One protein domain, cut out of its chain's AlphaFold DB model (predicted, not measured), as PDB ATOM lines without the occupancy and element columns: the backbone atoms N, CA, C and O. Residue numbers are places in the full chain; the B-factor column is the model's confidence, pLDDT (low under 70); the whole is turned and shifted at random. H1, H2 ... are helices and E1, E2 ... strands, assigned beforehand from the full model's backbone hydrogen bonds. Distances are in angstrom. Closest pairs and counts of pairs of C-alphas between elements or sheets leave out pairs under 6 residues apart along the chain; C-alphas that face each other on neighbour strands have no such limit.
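AT A GLANCE: This is residues 25 to 150 of the 163 residues of an uncharacterized protein of Victivallales bacterium CCUG 44730 (UniProt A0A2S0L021). A twisted sheet of five strands makes a wall, and the long hairpin of E4 and E5 lies over part of one of its faces, the two sheets only partly face to face, with few close C-alphas between them. The short helix H1 follows the hairpin and only grazes the large sheet, while residues 65 to 87, with no named element, lead from E3 to E4. The printed part has 126 residues, under half of them in named elements, which run E1 E2 E3 E4 E5 H1 E6 E7: one named helix and seven named strands, mostly strand. The large sheet has the order E3 E2 E1 E6 E7, and both sheets are antiparallel. The whole is compact, with a radius of gyration of the C-alphas of 14.9 A and spans of 43 by 31 by 24 A.

HOW THE PARTS SIT: E1, residues 29 to 35, and E2, residues 45 to 51, form a hairpin at 168 degrees between directions, with N 32 and O 48 2.9 A apart. E2 forms a hairpin with E3, residues 60 to 64, at 152 degrees, with N 61 and O 49 2.8 A apart. E1, E2 and E3 are a meander, each strand the antiparallel neighbour of the one before. E4, residues 88 to 95, and E5, residues 98 to 105, form a hairpin at 166 degrees, with N 91 and O 102 2.9 A apart. The closest C-alphas of E1 and E5, Leu 30 and Tyr 101, are 7.8 A apart; E2 and E5 are only just apart, at 8.4 A. H1, residues 107 to 110, only grazes the large sheet with residues 109 to 110; it is too short for an O i to N i+4 pair, and its one O i to N i+3 pair is within hydrogen-bond range. E6, residues 121 to 130, is antiparallel to E1 at 161 degrees, with N 126 and O 31 2.8 A apart. E6 forms a hairpin with E7, residues 135 to 141, at 155 degrees, with N 127 and O 139 2.8 A apart. E3 and E7 are the edge strands.

IN THESE COORDINATES: E1 begins at C-alpha 29 (-19.487, -41.082, 81.971) and is 20.5 A long; E2 is 20.3 A and E3 12.2 A. E4 is 21.9 A and E5 23.1 A, ending at C-alpha 105 (-8.274, -50.555, 74.191). H1 is 5.3 A. E6 is 29.8 A, and E7, 18.3 A, ends at C-alpha 141 (-22.552, -39.471, 68.113).

THE WHOLE: The C-alphas farthest apart, of Gly 70 and Pro 96, are 47.4 A apart. The printed part has no cut. The link from E3 to E4, 23 residues, is long. The mean pLDDT of the printed part is 92.7; residues 116 to 119 are under 70.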
ATOM      1  N   TRP A  25     -23.450 -45.103  84.034       95.50
ATOM      2  CA  TRP A  25     -24.449 -44.294  83.337       95.50
ATOM      3  C   TRP A  25     -25.270 -43.362  84.237       95.50
ATOM      4  O   TRP A  25     -25.937 -42.471  83.719       95.50
ATOM      5  N   LEU A  26     -25.268 -43.570  85.558       95.88
ATOM      6  CA  LEU A  26     -25.909 -42.661  86.502       95.88
ATOM      7  C   LEU A  26     -25.081 -41.414  86.788       95.88
ATOM      8  O   LEU A  26     -25.683 -40.454  87.229       95.88
ATOM      9  N   GLY A  27     -23.763 -41.418  86.590       95.19
ATOM     10  CA  GLY A  27     -22.920 -40.226  86.715       95.19
ATOM     11  C   GLY A  27     -22.365 -39.789  85.362       95.19
ATOM     12  O   GLY A  27     -22.674 -40.396  84.326       95.19
ATOM     13  N   ASP A  28     -21.487 -38.790  85.381       94.69
ATOM     14  CA  ASP A  28     -20.808 -38.331  84.173       94.69
ATOM     15  C   ASP A  28     -19.825 -39.381  83.682       94.69
ATOM     16  O   ASP A  28     -18.838 -39.757  84.332       94.69
ATOM     17  N   SER A  29     -20.140 -39.904  82.508       95.25
ATOM     18  CA  SER A  29     -19.487 -41.082  81.971       95.25
ATOM     19  C   SER A  29     -19.575 -41.118  80.459       95.25
ATOM     20  O   SER A  29     -20.477 -40.562  79.838       95.25
ATOM     21  N   LEU A  30     -18.627 -41.825  79.866       96.31
ATOM     22  CA  LEU A  30     -18.605 -42.151  78.457       96.31
ATOM     23  C   LEU A  30     -19.087 -43.592  78.280       96.31
ATOM     24  O   LEU A  30     -18.704 -44.480  79.045       96.31
ATOM     25  N   GLN A  31     -19.886 -43.843  77.250       97.75
ATOM     26  CA  GLN A  31     -20.340 -45.178  76.875       97.75
ATOM     27  C   GLN A  31     -20.283 -45.324  75.362       97.75
ATOM     28  O   GLN A  31     -20.664 -44.417  74.630       97.75
ATOM     29  N   PHE A  32     -19.787 -46.451  74.876       98.00
ATOM     30  CA  PHE A  32     -19.600 -46.664  73.448       98.00
ATOM     31  C   PHE A  32     -19.736 -48.128  73.086       98.00
ATOM     32  O   PHE A  32     -19.541 -49.011  73.925       98.00
ATOM     33  N   ALA A  33     -20.046 -48.378  71.822       97.88
ATOM     34  CA  ALA A  33     -20.239 -49.721  71.319       97.88
ATOM     35  C   ALA A  33     -19.779 -49.857  69.874       97.88
ATOM     36  O   ALA A  33     -19.844 -48.904  69.094       97.88
ATOM     37  N   PHE A  34     -19.367 -51.072  69.528       96.56
ATOM     38  CA  PHE A  34     -19.115 -51.492  68.158       96.56
ATOM     39  C   PHE A  34     -20.036 -52.651  67.809       96.56
ATOM     40  O   PHE A  34     -20.155 -53.593  68.589       96.56
ATOM     41  N   ASP A  35     -20.631 -52.601  66.623       95.12
ATOM     42  CA  ASP A  35     -21.217 -53.785  66.001       95.12
ATOM     43  C   ASP A  35     -20.081 -54.553  65.317       95.12
ATOM     44  O   ASP A  35     -19.469 -54.081  64.354       95.12
ATOM     45  N   THR A  36     -19.746 -55.702  65.898       93.62
ATOM     46  CA  THR A  36     -18.534 -56.458  65.566       93.62
ATOM     47  C   THR A  36     -18.657 -57.246  64.265       93.62
ATOM     48  O   THR A  36     -17.632 -57.556  63.656       93.62
ATOM     49  N   ALA A  37     -19.888 -57.518  63.822       90.94
ATOM     50  CA  ALA A  37     -20.197 -58.236  62.586       90.94
ATOM     51  C   ALA A  37     -20.727 -57.311  61.475       90.94
ATOM     52  O   ALA A  37     -20.812 -57.719  60.318       90.94
ATOM     53  N   GLY A  38     -21.103 -56.075  61.811       90.31
ATOM     54  CA  GLY A  38     -21.750 -55.137  60.895       90.31
ATOM     55  C   GLY A  38     -23.232 -55.444  60.636       90.31
ATOM     56  O   GLY A  38     -23.848 -54.792  59.788       90.31
ATOM     57  N   SER A  39     -23.812 -56.410  61.352       91.19
ATOM     58  CA  SER A  39     -25.139 -56.981  61.097       91.19
ATOM     59  C   SER A  39     -26.299 -56.070  61.511       91.19
ATOM     60  O   SER A  39     -27.409 -56.197  60.995       91.19
ATOM     61  N   GLY A  40     -26.063 -55.134  62.430       92.12
ATOM     62  CA  GLY A  40     -27.098 -54.350  63.097       92.12
ATOM     63  C   GLY A  40     -27.819 -55.098  64.222       92.12
ATOM     64  O   GLY A  40     -28.755 -54.543  64.798       92.12
ATOM     65  N   HIS A  41     -27.416 -56.327  64.566       94.06
ATOM     66  CA  HIS A  41     -28.046 -57.084  65.645       94.06
ATOM     67  C   HIS A  41     -27.445 -56.746  67.021       94.06
ATOM     68  O   HIS A  41     -26.222 -56.739  67.176       94.06
ATOM     69  N   PRO A  42     -28.275 -56.545  68.068       93.94
ATOM     70  CA  PRO A  42     -27.793 -56.269  69.429       93.94
ATOM     71  C   PRO A  42     -26.849 -57.341  69.981       93.94
ATOM     72  O   PRO A  42     -25.913 -57.027  70.710       93.94
ATOM     73  N   ALA A  43     -27.075 -58.603  69.602       93.88
ATOM     74  CA  ALA A  43     -26.252 -59.731  70.022       93.88
ATOM     75  C   ALA A  43     -24.845 -59.732  69.404       93.88
ATOM     76  O   ALA A  43     -23.990 -60.444  69.907       93.88
ATOM     77  N   ASP A  44     -24.583 -58.927  68.372       94.31
ATOM     78  CA  ASP A  44     -23.276 -58.853  67.710       94.31
ATOM     79  C   ASP A  44     -22.446 -57.651  68.192       94.31
ATOM     80  O   ASP A  44     -21.391 -57.334  67.633       94.31
ATOM     81  N   CYS A  45     -22.895 -56.972  69.251       96.25
ATOM     82  CA  CYS A  45     -22.246 -55.771  69.754       96.25
ATOM     83  C   CYS A  45     -21.344 -56.026  70.955       96.25
ATOM     84  O   CYS A  45     -21.701 -56.733  71.897       96.25
ATOM     85  N   VAL A  46     -20.202 -55.343  70.955       97.38
ATOM     86  CA  VAL A  46     -19.409 -55.110  72.162       97.38
ATOM     87  C   VAL A  46     -19.683 -53.702  72.672       97.38
ATOM     88  O   VAL A  46     -19.732 -52.754  71.890       97.38
ATOM     89  N   GLU A  47     -19.872 -53.558  73.979       98.12
ATOM     90  CA  GLU A  47     -20.252 -52.295  74.610       98.12
ATOM     91  C   GLU A  47     -19.438 -52.051  75.881       98.12
ATOM     92  O   GLU A  47     -19.239 -52.958  76.692       98.12
ATOM     93  N   PHE A  48     -19.011 -50.806  76.077       98.56
ATOM     94  CA  PHE A  48     -18.220 -50.374  77.221       98.56
ATOM     95  C   PHE A  48     -18.786 -49.101  77.838       98.56
ATOM     96  O   PHE A  48     -19.316 -48.244  77.133       98.56
ATOM     97  N   ALA A  49     -18.583 -48.943  79.142       98.12
ATOM     98  CA  ALA A  49     -18.730 -47.671  79.838       98.12
ATOM     99  C   ALA A  49     -17.482 -47.360  80.668       98.12
ATOM    100  O   ALA A  49     -16.856 -48.263  81.223       98.12
ATOM    101  N   LEU A  50     -17.136 -46.082  80.780       97.50
ATOM    102  CA  LEU A  50     -16.122 -45.584  81.702       97.50
ATOM    103  C   LEU A  50     -16.548 -44.251  82.304       97.50
ATOM    104  O   LEU A  50     -17.174 -43.427  81.647       97.50
ATOM    105  N   GLY A  51     -16.168 -44.020  83.547       94.94
ATOM    106  CA  GLY A  51     -16.425 -42.777  84.265       94.94
ATOM    107  C   GLY A  51     -15.436 -42.650  85.410       94.94
ATOM    108  O   GLY A  51     -14.780 -43.628  85.760       94.94
ATOM    109  N   GLU A  52     -15.299 -41.453  85.968       93.69
ATOM    110  CA  GLU A  52     -14.537 -41.274  87.205       93.69
ATOM    111  C   GLU A  52     -15.440 -41.585  88.404       93.69
ATOM    112  O   GLU A  52     -16.630 -41.263  88.388       93.69
ATOM    113  N   LEU A  53     -14.886 -42.223  89.432       95.44
ATOM    114  CA  LEU A  53     -15.532 -42.388  90.733       95.44
ATOM    115  C   LEU A  53     -15.049 -41.305  91.706       95.44
ATOM    116  O   LEU A  53     -14.048 -40.632  91.468       95.44
ATOM    117  N   ALA A  54     -15.726 -41.156  92.845       92.75
ATOM    118  CA  ALA A  54     -15.365 -40.155  93.856       92.75
ATOM    119  C   ALA A  54     -13.935 -40.313  94.416       92.75
ATOM    120  O   ALA A  54     -13.344 -39.337  94.876       92.75
ATOM    121  N   ASP A  55     -13.362 -41.520  94.358       94.25
ATOM    122  CA  ASP A  55     -11.981 -41.809  94.766       94.25
ATOM    123  C   ASP A  55     -10.935 -41.509  93.668       94.25
ATOM    124  O   ASP A  55      -9.743 -41.760  93.855       94.25
ATOM    125  N   GLY A  56     -11.367 -40.980  92.519       92.25
ATOM    126  CA  GLY A  56     -10.523 -40.674  91.363       92.25
ATOM    127  C   GLY A  56     -10.176 -41.886  90.496       92.25
ATOM    128  O   GLY A  56      -9.447 -41.748  89.509       92.25
ATOM    129  N   SER A  57     -10.668 -43.084  90.823       95.75
ATOM    130  CA  SER A  57     -10.508 -44.249  89.957       95.75
ATOM    131  C   SER A  57     -11.368 -44.123  88.695       95.75
ATOM    132  O   SER A  57     -12.427 -43.501  88.687       95.75
ATOM    133  N   ILE A  58     -10.886 -44.717  87.598       96.56
ATOM    134  CA  ILE A  58     -11.559 -44.706  86.293       96.56
ATOM    135  C   ILE A  58     -11.788 -46.166  85.876       96.56
ATOM    136  O   ILE A  58     -10.939 -46.753  85.180       96.56
ATOM    137  N   PRO A  59     -12.849 -46.823  86.377       97.81
ATOM    138  CA  PRO A  59     -13.241 -48.141  85.900       97.81
ATOM    139  C   PRO A  59     -13.648 -48.084  84.426       97.81
ATOM    140  O   PRO A  59     -14.252 -47.120  83.961       97.81
ATOM    141  N   VAL A  60     -13.335 -49.156  83.705       98.44
ATOM    142  CA  VAL A  60     -13.886 -49.443  82.380       98.44
ATOM    143  C   VAL A  60     -14.686 -50.725  82.542       98.44
ATOM    144  O   VAL A  60     -14.118 -51.758  82.887       98.44
ATOM    145  N   LEU A  61     -15.997 -50.661  82.368       98.62
ATOM    146  CA  LEU A  61     -16.900 -51.798  82.473       98.62
ATOM    147  C   LEU A  61     -17.247 -52.287  81.072       98.62
ATOM    148  O   LEU A  61     -17.723 -51.501  80.252       98.62
ATOM    149  N   LYS A  62     -17.059 -53.582  80.810       98.44
ATOM    150  CA  LYS A  62     -17.580 -54.217  79.599       98.44
ATOM    151  C   LYS A  62     -19.036 -54.589  79.841       98.44
ATOM    152  O   LYS A  62     -19.325 -55.465  80.650       98.44
ATOM    153  N   LEU A  63     -19.955 -53.880  79.200       97.62
ATOM    154  CA  LEU A  63     -21.397 -54.026  79.402       97.62
ATOM    155  C   LEU A  63     -21.971 -55.199  78.610       97.62
ATOM    156  O   LEU A  63     -22.818 -55.928  79.119       97.62
ATOM    157  N   GLY A  64     -21.488 -55.391  77.387       96.00
ATOM    158  CA  GLY A  64     -21.982 -56.411  76.473       96.00
ATOM    159  C   GLY A  64     -20.890 -56.882  75.528       96.00
ATOM    160  O   GLY A  64     -19.908 -56.177  75.294       96.00
ATOM    161  N   ALA A  65     -21.058 -58.098  75.034       96.38
ATOM    162  CA  ALA A  65     -20.255 -58.697  73.984       96.38
ATOM    163  C   ALA A  65     -21.083 -59.804  73.318       96.38
ATOM    164  O   ALA A  65     -22.021 -60.304  73.956       96.38
ATOM    165  N   PRO A  66     -20.726 -60.228  72.097       94.94
ATOM    166  CA  PRO A  66     -21.393 -61.355  71.469       94.94
ATOM    167  C   PRO A  66     -21.317 -62.640  72.300       94.94
ATOM    168  O   PRO A  66     -20.389 -62.809  73.099       94.94
ATOM    169  N   PRO A  67     -22.275 -63.568  72.139       90.81
ATOM    170  CA  PRO A  67     -22.164 -64.901  72.710       90.81
ATOM    171  C   PRO A  67     -21.056 -65.657  71.972       90.81
ATOM    172  O   PRO A  67     -21.227 -66.112  70.843       90.81
ATOM    173  N   LEU A  68     -19.893 -65.764  72.608       87.75
ATOM    174  CA  LEU A  68     -18.716 -66.391  72.018       87.75
ATOM    175  C   LEU A  68     -18.584 -67.843  72.480       87.75
ATOM    176  O   LEU A  68     -18.756 -68.147  73.659       87.75
ATOM    177  N   GLY A  69     -18.246 -68.725  71.542       81.31
ATOM    178  CA  GLY A  69     -17.809 -70.093  71.817       81.31
ATOM    179  C   GLY A  69     -16.341 -70.295  71.437       81.31
ATOM    180  O   GLY A  69     -15.772 -69.495  70.696       81.31
ATOM    181  N   GLY A  70     -15.751 -71.393  71.914       84.19
ATOM    182  CA  GLY A  70     -14.365 -71.758  71.613       84.19
ATOM    183  C   GLY A  70     -13.325 -70.965  72.407       84.19
ATOM    184  O   GLY A  70     -13.631 -70.378  73.445       84.19
ATOM    185  N   ASP A  71     -12.085 -70.985  71.917       86.44
ATOM    186  CA  ASP A  71     -10.960 -70.319  72.567       86.44
ATOM    187  C   ASP A  71     -11.038 -68.800  72.377       86.44
ATOM    188  O   ASP A  71     -11.179 -68.287  71.265       86.44
ATOM    189  N   LEU A  72     -10.922 -68.074  73.487       91.56
ATOM    190  CA  LEU A  72     -10.880 -66.615  73.516       91.56
ATOM    191  C   LEU A  72      -9.432 -66.128  73.629       91.56
ATOM    192  O   LEU A  72      -8.580 -66.856  74.149       91.56
ATOM    193  N   PRO A  73      -9.127 -64.883  73.211       92.75
ATOM    194  CA  PRO A  73      -7.858 -64.258  73.563       92.75
ATOM    195  C   PRO A  73      -7.612 -64.359  75.077       92.75
ATOM    196  O   PRO A  73      -8.512 -64.088  75.866       92.75
ATOM    197  N   GLY A  74      -6.400 -64.736  75.490       92.81
ATOM    198  CA  GLY A  74      -6.108 -65.026  76.903       92.81
ATOM    199  C   GLY A  74      -6.272 -63.837  77.861       92.81
ATOM    200  O   GLY A  74      -6.365 -64.037  79.065       92.81
ATOM    201  N   ASP A  75      -6.319 -62.612  77.334       95.00
ATOM    202  CA  ASP A  75      -6.563 -61.371  78.074       95.00
ATOM    203  C   ASP A  75      -7.929 -60.738  77.761       95.00
ATOM    204  O   ASP A  75      -8.146 -59.557  78.015       95.00
ATOM    205  N   TYR A  76      -8.853 -61.510  77.188       95.19
ATOM    206  CA  TYR A  76     -10.217 -61.069  76.929       95.19
ATOM    207  C   TYR A  76     -10.989 -60.869  78.237       95.19
ATOM    208  O   TYR A  76     -11.159 -61.798  79.029       95.19
ATOM    209  N   THR A  77     -11.558 -59.678  78.424       97.25
ATOM    210  CA  THR A  77     -12.511 -59.442  79.510       97.25
ATOM    211  C   THR A  77     -13.904 -59.937  79.111       97.25
ATOM    212  O   THR A  77     -14.421 -59.575  78.053       97.25
ATOM    213  N   VAL A  78     -14.547 -60.735  79.967       95.56
ATOM    214  CA  VAL A  78     -15.945 -61.173  79.786       95.56
ATOM    215  C   VAL A  78     -16.940 -60.040  80.095       95.56
ATOM    216  O   VAL A  78     -16.652 -59.197  80.951       95.56
ATOM    217  N   PRO A  79     -18.117 -59.984  79.440       96.44
ATOM    218  CA  PRO A  79     -19.130 -58.975  79.751       96.44
ATOM    219  C   PRO A  79     -19.580 -59.059  81.221       96.44
ATOM    220  O   PRO A  79     -19.629 -60.134  81.813       96.44
ATOM    221  N   GLY A  80     -19.883 -57.909  81.824       97.44
ATOM    222  CA  GLY A  80     -20.203 -57.758  83.250       97.44
ATOM    223  C   GLY A  80     -18.991 -57.557  84.172       97.44
ATOM    224  O   GLY A  80     -19.176 -57.328  85.376       97.44
ATOM    225  N   SER A  81     -17.775 -57.605  83.617       98.12
ATOM    226  CA  SER A  81     -16.506 -57.443  84.335       98.12
ATOM    227  C   SER A  81     -15.787 -56.140  83.982       98.12
ATOM    228  O   SER A  81     -16.016 -55.527  82.935       98.12
ATOM    229  N   PHE A  82     -14.897 -55.711  84.878       98.44
ATOM    230  CA  PHE A  82     -14.046 -54.547  84.656       98.44
ATOM    231  C   PHE A  82     -12.831 -54.910  83.808       98.44
ATOM    232  O   PHE A  82     -12.155 -55.897  84.082       98.44
ATOM    233  N   VAL A  83     -12.534 -54.069  82.822       98.44
ATOM    234  CA  VAL A  83     -11.380 -54.216  81.937       98.44
ATOM    235  C   VAL A  83     -10.104 -53.792  82.671       98.44
ATOM    236  O   VAL A  83     -10.008 -52.690  83.243       98.44
ATOM    237  N   GLY A  84      -9.110 -54.677  82.660       97.06
ATOM    238  CA  GLY A  84      -7.832 -54.476  83.330       97.06
ATOM    239  C   GLY A  84      -6.987 -53.355  82.718       97.06
ATOM    240  O   GLY A  84      -7.314 -52.765  81.686       97.06
ATOM    241  N   ARG A  85      -5.909 -52.971  83.404       95.38
ATOM    242  CA  ARG A  85      -5.023 -51.876  82.948       95.38
ATOM    243  C   ARG A  85      -4.087 -52.321  81.824       95.38
ATOM    244  O   ARG A  85      -3.590 -51.486  81.076       95.38
ATOM    245  N   GLU A  86      -3.872 -53.620  81.710       96.31
ATOM    246  CA  GLU A  86      -3.081 -54.294  80.690       96.31
ATOM    247  C   GLU A  86      -3.748 -54.280  79.306       96.31
ATOM    248  O   GLU A  86      -3.043 -54.202  78.299       96.31
ATOM    249  N   THR A  87      -5.087 -54.275  79.242       97.12
ATOM    250  CA  THR A  87      -5.851 -54.201  77.984       97.12
ATOM    251  C   THR A  87      -6.586 -52.877  77.779       97.12
ATOM    252  O   THR A  87      -6.994 -52.586  76.654       97.12
ATOM    253  N   ALA A  88      -6.703 -52.028  78.808       97.00
ATOM    254  CA  ALA A  88      -7.285 -50.691  78.699       97.00
ATOM    255  C   ALA A  88      -6.471 -49.623  79.444       97.00
ATOM    256  O   ALA A  88      -6.572 -49.472  80.670       97.00
ATOM    257  N   LEU A  89      -5.742 -48.796  78.688       97.00
ATOM    258  CA  LEU A  89      -5.171 -47.557  79.215       97.00
ATOM    259  C   LEU A  89      -6.261 -46.489  79.236       97.00
ATOM    260  O   LEU A  89      -6.913 -46.250  78.221       97.00
ATOM    261  N   ARG A  90      -6.444 -45.832  80.381       94.75
ATOM    262  CA  ARG A  90      -7.432 -44.766  80.548       94.75
ATOM    263  C   ARG A  90      -6.870 -43.590  81.326       94.75
ATOM    264  O   ARG A  90      -6.052 -43.775  82.227       94.75
ATOM    265  N   LYS A  91      -7.321 -42.393  80.974       93.38
ATOM    266  CA  LYS A  91      -6.965 -41.141  81.640       93.38
ATOM    267  C   LYS A  91      -8.139 -40.174  81.555       93.38
ATOM    268  O   LYS A  91      -8.771 -40.077  80.506       93.38
ATOM    269  N   VAL A  92      -8.387 -39.445  82.634       90.81
ATOM    270  CA  VAL A  92      -9.265 -38.274  82.638       90.81
ATOM    271  C   VAL A  92      -8.399 -37.056  82.927       90.81
ATOM    272  O   VAL A  92      -7.652 -37.032  83.903       90.81
ATOM    273  N   GLU A  93      -8.441 -36.066  82.041       91.12
ATOM    274  CA  GLU A  93      -7.743 -34.791  82.206       91.12
ATOM    275  C   GLU A  93      -8.762 -33.700  82.510       91.12
ATOM    276  O   GLU A  93      -9.751 -33.555  81.790       91.12
ATOM    277  N   LYS A  94      -8.502 -32.900  83.546       88.12
ATOM    278  CA  LYS A  94      -9.216 -31.636  83.740       88.12
ATOM    279  C   LYS A  94      -8.715 -30.647  82.692       88.12
ATOM    280  O   LYS A  94      -7.507 -30.434  82.576       88.12
ATOM    281  N   ILE A  95      -9.631 -30.058  81.939       87.75
ATOM    282  CA  ILE A  95      -9.366 -29.021  80.939       87.75
ATOM    283  C   ILE A  95     -10.219 -27.787  81.266       87.75
ATOM    284  O   ILE A  95     -11.204 -27.916  81.996       87.75
ATOM    285  N   PRO A  96      -9.885 -26.584  80.766       85.88
ATOM    286  CA  PRO A  96     -10.773 -25.434  80.904       85.88
ATOM    287  C   PRO A  96     -12.175 -25.771  80.387       85.88
ATOM    288  O   PRO A  96     -12.320 -26.265  79.270       85.88
ATOM    289  N   GLY A  97     -13.188 -25.544  81.221       80.25
ATOM    290  CA  GLY A  97     -14.582 -25.833  80.899       80.25
ATOM    291  C   GLY A  97     -15.006 -27.295  81.052       80.25
ATOM    292  O   GLY A  97     -16.190 -27.547  80.906       80.25
ATOM    293  N   GLY A  98     -14.124 -28.258  81.363       83.94
ATOM    294  CA  GLY A  98     -14.580 -29.620  81.660       83.94
ATOM    295  C   GLY A  98     -13.522 -30.713  81.711       83.94
ATOM    296  O   GLY A  98     -12.465 -30.571  82.334       83.94
ATOM    297  N   ARG A  99     -13.835 -31.856  81.096       85.75
ATOM    298  CA  ARG A  99     -13.031 -33.077  81.179       85.75
ATOM    299  C   ARG A  99     -12.736 -33.648  79.804       85.75
ATOM    300  O   ARG A  99     -13.557 -33.641  78.892       85.75
ATOM    301  N   ARG A 100     -11.547 -34.226  79.680       88.12
ATOM    302  CA  ARG A 100     -11.147 -35.025  78.527       88.12
ATOM    303  C   ARG A 100     -10.937 -36.464  78.960       88.12
ATOM    304  O   ARG A 100     -10.047 -36.745  79.759       88.12
ATOM    305  N   TYR A 101     -11.725 -37.365  78.388       91.12
ATOM    306  CA  TYR A 101     -11.599 -38.804  78.588       91.12
ATOM    307  C   TYR A 101     -10.739 -39.382  77.466       91.12
ATOM    308  O   TYR A 101     -11.047 -39.224  76.287       91.12
ATOM    309  N   LEU A 102      -9.649 -40.051  77.830       93.19
ATOM    310  CA  LEU A 102      -8.799 -40.786  76.905       93.19
ATOM    311  C   LEU A 102      -8.878 -42.266  77.245       93.19
ATOM    312  O   LEU A 102      -8.633 -42.653  78.389       93.19
ATOM    313  N   ILE A 103      -9.167 -43.090  76.243       95.44
ATOM    314  CA  ILE A 103      -9.148 -44.544  76.359       95.44
ATOM    315  C   ILE A 103      -8.397 -45.152  75.176       95.44
ATOM    316  O   ILE A 103      -8.571 -44.746  74.028       95.44
ATOM    317  N   ARG A 104      -7.542 -46.131  75.464       96.25
ATOM    318  CA  ARG A 104      -6.925 -47.011  74.474       96.25
ATOM    319  C   ARG A 104      -7.220 -48.443  74.879       96.25
ATOM    320  O   ARG A 104      -6.746 -48.885  75.923       96.25
ATOM    321  N   LEU A 105      -7.972 -49.140  74.037       95.50
ATOM    322  CA  LEU A 105      -8.274 -50.555  74.191       95.50
ATOM    323  C   LEU A 105      -7.337 -51.402  73.332       95.50
ATOM    324  O   LEU A 105      -7.005 -51.029  72.205       95.50
ATOM    325  N   LYS A 106      -6.932 -52.555  73.857       95.94
ATOM    326  CA  LYS A 106      -6.316 -53.621  73.069       95.94
ATOM    327  C   LYS A 106      -7.382 -54.269  72.181       95.94
ATOM    328  O   LYS A 106      -8.531 -54.402  72.586       95.94
ATOM    329  N   GLN A 107      -6.987 -54.718  70.987       92.50
ATOM    330  CA  GLN A 107      -7.898 -55.362  70.032       92.50
ATOM    331  C   GLN A 107      -8.627 -56.581  70.619       92.50
ATOM    332  O   GLN A 107      -9.764 -56.840  70.237       92.50
ATOM    333  N   SER A 108      -8.007 -57.306  71.559       95.06
ATOM    334  CA  SER A 108      -8.640 -58.452  72.219       95.06
ATOM    335  C   SER A 108      -9.929 -58.076  72.942       95.06
ATOM    336  O   SER A 108     -10.858 -58.872  72.945       95.06
ATOM    337  N   GLU A 109     -10.062 -56.851  73.454       97.00
ATOM    338  CA  GLU A 109     -11.308 -56.415  74.087       97.00
ATOM    339  C   GLU A 109     -12.465 -56.266  73.104       97.00
ATOM    340  O   GLU A 109     -13.622 -56.413  73.494       97.00
ATOM    341  N   LEU A 110     -12.157 -56.026  71.833       94.88
ATOM    342  CA  LEU A 110     -13.140 -55.851  70.772       94.88
ATOM    343  C   LEU A 110     -13.516 -57.169  70.088       94.88
ATOM    344  O   LEU A 110     -14.347 -57.151  69.186       94.88
ATOM    345  N   TYR A 111     -12.922 -58.300  70.482       93.88
ATOM    346  CA  TYR A 111     -13.213 -59.603  69.881       93.88
ATOM    347  C   TYR A 111     -14.734 -59.882  69.874       93.88
ATOM    348  O   TYR A 111     -15.387 -59.659  70.898       93.88
ATOM    349  N   PRO A 112     -15.316 -60.337  68.746       93.00
ATOM    350  CA  PRO A 112     -14.670 -60.881  67.547       93.00
ATOM    351  C   PRO A 112     -14.425 -59.854  66.430       93.00
ATOM    352  O   PRO A 112     -14.151 -60.247  65.299       93.00
ATOM    353  N   LEU A 113     -14.507 -58.548  66.706       91.75
ATOM    354  CA  LEU A 113     -14.263 -57.525  65.691       91.75
ATOM    355  C   LEU A 113     -12.852 -57.671  65.110       91.75
ATOM    356  O   LEU A 113     -11.852 -57.614  65.831       91.75
ATOM    357  N   ILE A 114     -12.777 -57.759  63.785       84.69
ATOM    358  CA  ILE A 114     -11.531 -57.706  63.020       84.69
ATOM    359  C   ILE A 114     -11.647 -56.514  62.055       84.69
ATOM    360  O   ILE A 114     -12.252 -56.633  60.990       84.69
ATOM    361  N   PRO A 115     -11.083 -55.338  62.390       76.19
ATOM    362  CA  PRO A 115     -11.281 -54.118  61.606       76.19
ATOM    363  C   PRO A 115     -10.806 -54.226  60.154       76.19
ATOM    364  O   PRO A 115     -11.394 -53.611  59.278       76.19
ATOM    365  N   ALA A 116      -9.763 -55.020  59.892       68.69
ATOM    366  CA  ALA A 116      -9.198 -55.196  58.552       68.69
ATOM    367  C   ALA A 116     -10.115 -55.963  57.583       68.69
ATOM    368  O   ALA A 116      -9.939 -55.850  56.373       68.69
ATOM    369  N   VAL A 117     -11.064 -56.749  58.101       64.88
ATOM    370  CA  VAL A 117     -12.050 -57.483  57.285       64.88
ATOM    371  C   VAL A 117     -13.444 -56.867  57.377       64.88
ATOM    372  O   VAL A 117     -14.323 -57.233  56.604       64.88
ATOM    373  N   ALA A 118     -13.663 -55.937  58.309       63.50
ATOM    374  CA  ALA A 118     -14.922 -55.225  58.421       63.50
ATOM    375  C   ALA A 118     -15.046 -54.217  57.271       63.50
ATOM    376  O   ALA A 118     -14.260 -53.276  57.175       63.50
ATOM    377  N   GLU A 119     -16.063 -54.374  56.420       66.12
ATOM    378  CA  GLU A 119     -16.327 -53.437  55.316       66.12
ATOM    379  C   GLU A 119     -16.587 -52.009  55.821       66.12
ATOM    380  O   GLU A 119     -16.224 -51.026  55.171       66.12
ATOM    381  N   LYS A 120     -17.228 -51.892  56.992       76.88
ATOM    382  CA  LYS A 120     -17.508 -50.642  57.705       76.88
ATOM    383  C   LYS A 120     -17.450 -50.905  59.201       76.88
ATOM    384  O   LYS A 120     -18.164 -51.769  59.703       76.88
ATOM    385  N   LEU A 121     -16.652 -50.128  59.927       88.88
ATOM    386  CA  LEU A 121     -16.658 -50.189  61.383       88.88
ATOM    387  C   LEU A 121     -17.881 -49.426  61.899       88.88
ATOM    388  O   LEU A 121     -17.948 -48.203  61.800       88.88
ATOM    389  N   ARG A 122     -18.873 -50.147  62.417       93.62
ATOM    390  CA  ARG A 122     -20.098 -49.548  62.951       93.62
ATOM    391  C   ARG A 122     -19.915 -49.207  64.422       93.62
ATOM    392  O   ARG A 122     -19.589 -50.083  65.218       93.62
ATOM    393  N   PHE A 123     -20.111 -47.940  64.767       96.06
ATOM    394  CA  PHE A 123     -19.776 -47.384  66.079       96.06
ATOM    395  C   PHE A 123     -20.886 -46.453  66.583       96.06
ATOM    396  O   PHE A 123     -21.542 -45.766  65.797       96.06
ATOM    397  N   SER A 124     -21.079 -46.400  67.897       97.56
ATOM    398  CA  SER A 124     -21.858 -45.354  68.565       97.56
ATOM    399  C   SER A 124     -21.157 -44.947  69.856       97.56
ATOM    400  O   SER A 124     -20.464 -45.746  70.492       97.56
ATOM    401  N   LEU A 125     -21.332 -43.682  70.219       97.44
ATOM    402  CA  LEU A 125     -20.766 -43.054  71.400       97.44
ATOM    403  C   LEU A 125     -21.853 -42.218  72.064       97.44
ATOM    404  O   LEU A 125     -22.509 -41.428  71.392       97.44
ATOM    405  N   LEU A 126     -21.980 -42.318  73.381       96.12
ATOM    406  CA  LEU A 126     -22.720 -41.359  74.181       96.12
ATOM    407  C   LEU A 126     -21.934 -40.899  75.407       96.12
ATOM    408  O   LEU A 126     -21.028 -41.578  75.895       96.12
ATOM    409  N   ILE A 127     -22.310 -39.722  75.887       95.56
ATOM    410  CA  ILE A 127     -21.783 -39.063  77.073       95.56
ATOM    411  C   ILE A 127     -22.978 -38.831  77.987       95.56
ATOM    412  O   ILE A 127     -23.901 -38.112  77.609       95.56
ATOM    413  N   ASN A 128     -22.991 -39.481  79.145       95.56
ATOM    414  CA  ASN A 128     -24.014 -39.285  80.166       95.56
ATOM    415  C   ASN A 128     -23.725 -38.009  80.951       95.56
ATOM    416  O   ASN A 128     -22.560 -37.731  81.228       95.56
ATOM    417  N   GLU A 129     -24.789 -37.294  81.314       93.69
ATOM    418  CA  GLU A 129     -24.728 -36.046  82.077       93.69
ATOM    419  C   GLU A 129     -25.589 -36.147  83.344       93.69
ATOM    420  O   GLU A 129     -26.754 -36.578  83.283       93.69
ATOM    421  N   ASN A 130     -25.025 -35.754  84.484       94.56
ATOM    422  CA  ASN A 130     -25.679 -35.706  85.787       94.56
ATOM    423  C   ASN A 130     -25.468 -34.339  86.463       94.56
ATOM    424  O   ASN A 130     -24.354 -33.844  86.563       94.56
ATOM    425  N   ASP A 131     -26.550 -33.749  86.977       92.31
ATOM    426  CA  ASP A 131     -26.564 -32.401  87.571       92.31
ATOM    427  C   ASP A 131     -26.390 -32.359  89.106       92.31
ATOM    428  O   ASP A 131     -26.490 -31.306  89.740       92.31
ATOM    429  N   GLY A 132     -26.171 -33.515  89.724       91.94
ATOM    430  CA  GLY A 132     -26.065 -33.745  91.163       91.94
ATOM    431  C   GLY A 132     -27.344 -34.303  91.789       91.94
ATOM    432  O   GLY A 132     -27.277 -34.905  92.863       91.94
ATOM    433  N   SER A 133     -28.493 -34.159  91.123       93.38
ATOM    434  CA  SER A 133     -29.781 -34.739  91.540       93.38
ATOM    435  C   SER A 133     -30.094 -36.042  90.805       93.38
ATOM    436  O   SER A 133     -30.895 -36.854  91.275       93.38
ATOM    437  N   GLY A 134     -29.448 -36.269  89.664       92.81
ATOM    438  CA  GLY A 134     -29.558 -37.490  88.884       92.81
ATOM    439  C   GLY A 134     -29.092 -37.286  87.450       92.81
ATOM    440  O   GLY A 134     -28.721 -36.190  87.039       92.81
ATOM    441  N   ARG A 135     -29.128 -38.363  86.663       94.12
ATOM    442  CA  ARG A 135     -28.872 -38.269  85.225       94.12
ATOM    443  C   ARG A 135     -29.986 -37.460  84.563       94.12
ATOM    444  O   ARG A 135     -31.144 -37.878  84.606       94.12
ATOM    445  N   ILE A 136     -29.622 -36.371  83.898       94.62
ATOM    446  CA  ILE A 136     -30.564 -35.494  83.188       94.62
ATOM    447  C   ILE A 136     -30.668 -35.823  81.698       94.62
ATOM    448  O   ILE A 136     -31.669 -35.508  81.058       94.62
ATOM    449  N   GLY A 137     -29.667 -36.510  81.145       93.62
ATOM    450  CA  GLY A 137     -29.671 -36.877  79.739       93.62
ATOM    451  C   GLY A 137     -28.388 -37.548  79.274       93.62
ATOM    452  O   GLY A 137     -27.641 -38.154  80.051       93.62
ATOM    453  N   TYR A 138     -28.190 -37.496  77.962       94.75
ATOM    454  CA  TYR A 138     -26.942 -37.853  77.315       94.75
ATOM    455  C   TYR A 138     -26.810 -37.140  75.971       94.75
ATOM    456  O   TYR A 138     -27.794 -36.929  75.261       94.75
ATOM    457  N   HIS A 139     -25.572 -36.841  75.598       94.12
ATOM    458  CA  HIS A 139     -25.202 -36.456  74.239       94.12
ATOM    459  C   HIS A 139     -24.685 -37.678  73.491       94.12
ATOM    460  O   HIS A 139     -24.163 -38.599  74.113       94.12
ATOM    461  N   HIS A 140     -24.803 -37.703  72.166       95.81
ATOM    462  CA  HIS A 140     -24.379 -38.862  71.382       95.81
ATOM    463  C   HIS A 140     -23.811 -38.506  70.006       95.81
ATOM    464  O   HIS A 140     -24.200 -37.513  69.389       95.81
ATOM    465  N   TRP A 141     -22.901 -39.351  69.523       96.31
ATOM    466  CA  TRP A 141     -22.552 -39.471  68.113       96.31
ATOM    467  C   TRP A 141     -23.056 -40.821  67.617       96.31
ATOM    468  O   TRP A 141     -22.634 -41.869  68.115       96.31
ATOM    469  N   ALA A 142     -23.961 -40.760  66.638       95.69
ATOM    470  CA  ALA A 142     -24.848 -41.857  66.269       95.69
ATOM    471  C   ALA A 142     -25.680 -42.390  67.451       95.69
ATOM    472  O   ALA A 142     -25.323 -42.272  68.621       95.69
ATOM    473  N   ASP A 143     -26.824 -42.984  67.149       94.94
ATOM    474  CA  ASP A 143     -27.740 -43.465  68.182       94.94
ATOM    475  C   ASP A 143     -27.642 -44.988  68.337       94.94
ATOM    476  O   ASP A 143     -26.822 -45.618  67.681       94.94
ATOM    477  N   GLY A 144     -28.469 -45.588  69.193       95.31
ATOM    478  CA  GLY A 144     -28.587 -47.039  69.352       95.31
ATOM    479  C   GLY A 144     -28.157 -47.560  70.720       95.31
ATOM    480  O   GLY A 144     -28.497 -48.683  71.066       95.31
ATOM    481  N   ILE A 145     -27.472 -46.760  71.541       96.75
ATOM    482  CA  ILE A 145     -27.073 -47.172  72.900       96.75
ATOM    483  C   ILE A 145     -28.092 -46.712  73.948       96.75
ATOM    484  O   ILE A 145     -28.514 -47.509  74.789       96.75
ATOM    485  N   GLY A 146     -28.449 -45.423  73.931       91.62
ATOM    486  CA  GLY A 146     -29.201 -44.775  75.010       91.62
ATOM    487  C   GLY A 146     -30.705 -45.053  74.992       91.62
ATOM    488  O   GLY A 146     -31.337 -45.002  76.045       91.62
ATOM    489  N   ASN A 147     -31.269 -45.389  73.827       86.81
ATOM    490  CA  ASN A 147     -32.680 -45.734  73.666       86.81
ATOM    491  C   ASN A 147     -32.835 -47.030  72.851       86.81
ATOM    492  O   ASN A 147     -32.642 -47.031  71.638       86.81
ATOM    493  N   GLY A 148     -33.179 -48.134  73.517       84.50
ATOM    494  CA  GLY A 148     -33.628 -49.366  72.854       84.50
ATOM    495  C   GLY A 148     -32.563 -50.393  72.457       84.50
ATOM    496  O   GLY A 148     -32.957 -51.464  72.013       84.50
ATOM    497  N   LYS A 149     -31.259 -50.126  72.654       93.12
ATOM    498  CA  LYS A 149     -30.168 -51.056  72.280       93.12
ATOM    499  C   LYS A 149     -30.295 -51.522  70.824       93.12
ATOM    500  O   LYS A 149     -30.464 -52.706  70.560       93.12
ATOM    501  N   ASP A 150     -30.231 -50.568  69.899       96.50
ATOM    502  CA  ASP A 150     -30.490 -50.742  68.466       96.50
ATOM    503  C   ASP A 150     -29.253 -50.389  67.610       96.50
ATOM    504  O   ASP A 150     -29.081 -49.233  67.201       96.50
TER     505      ASP A 150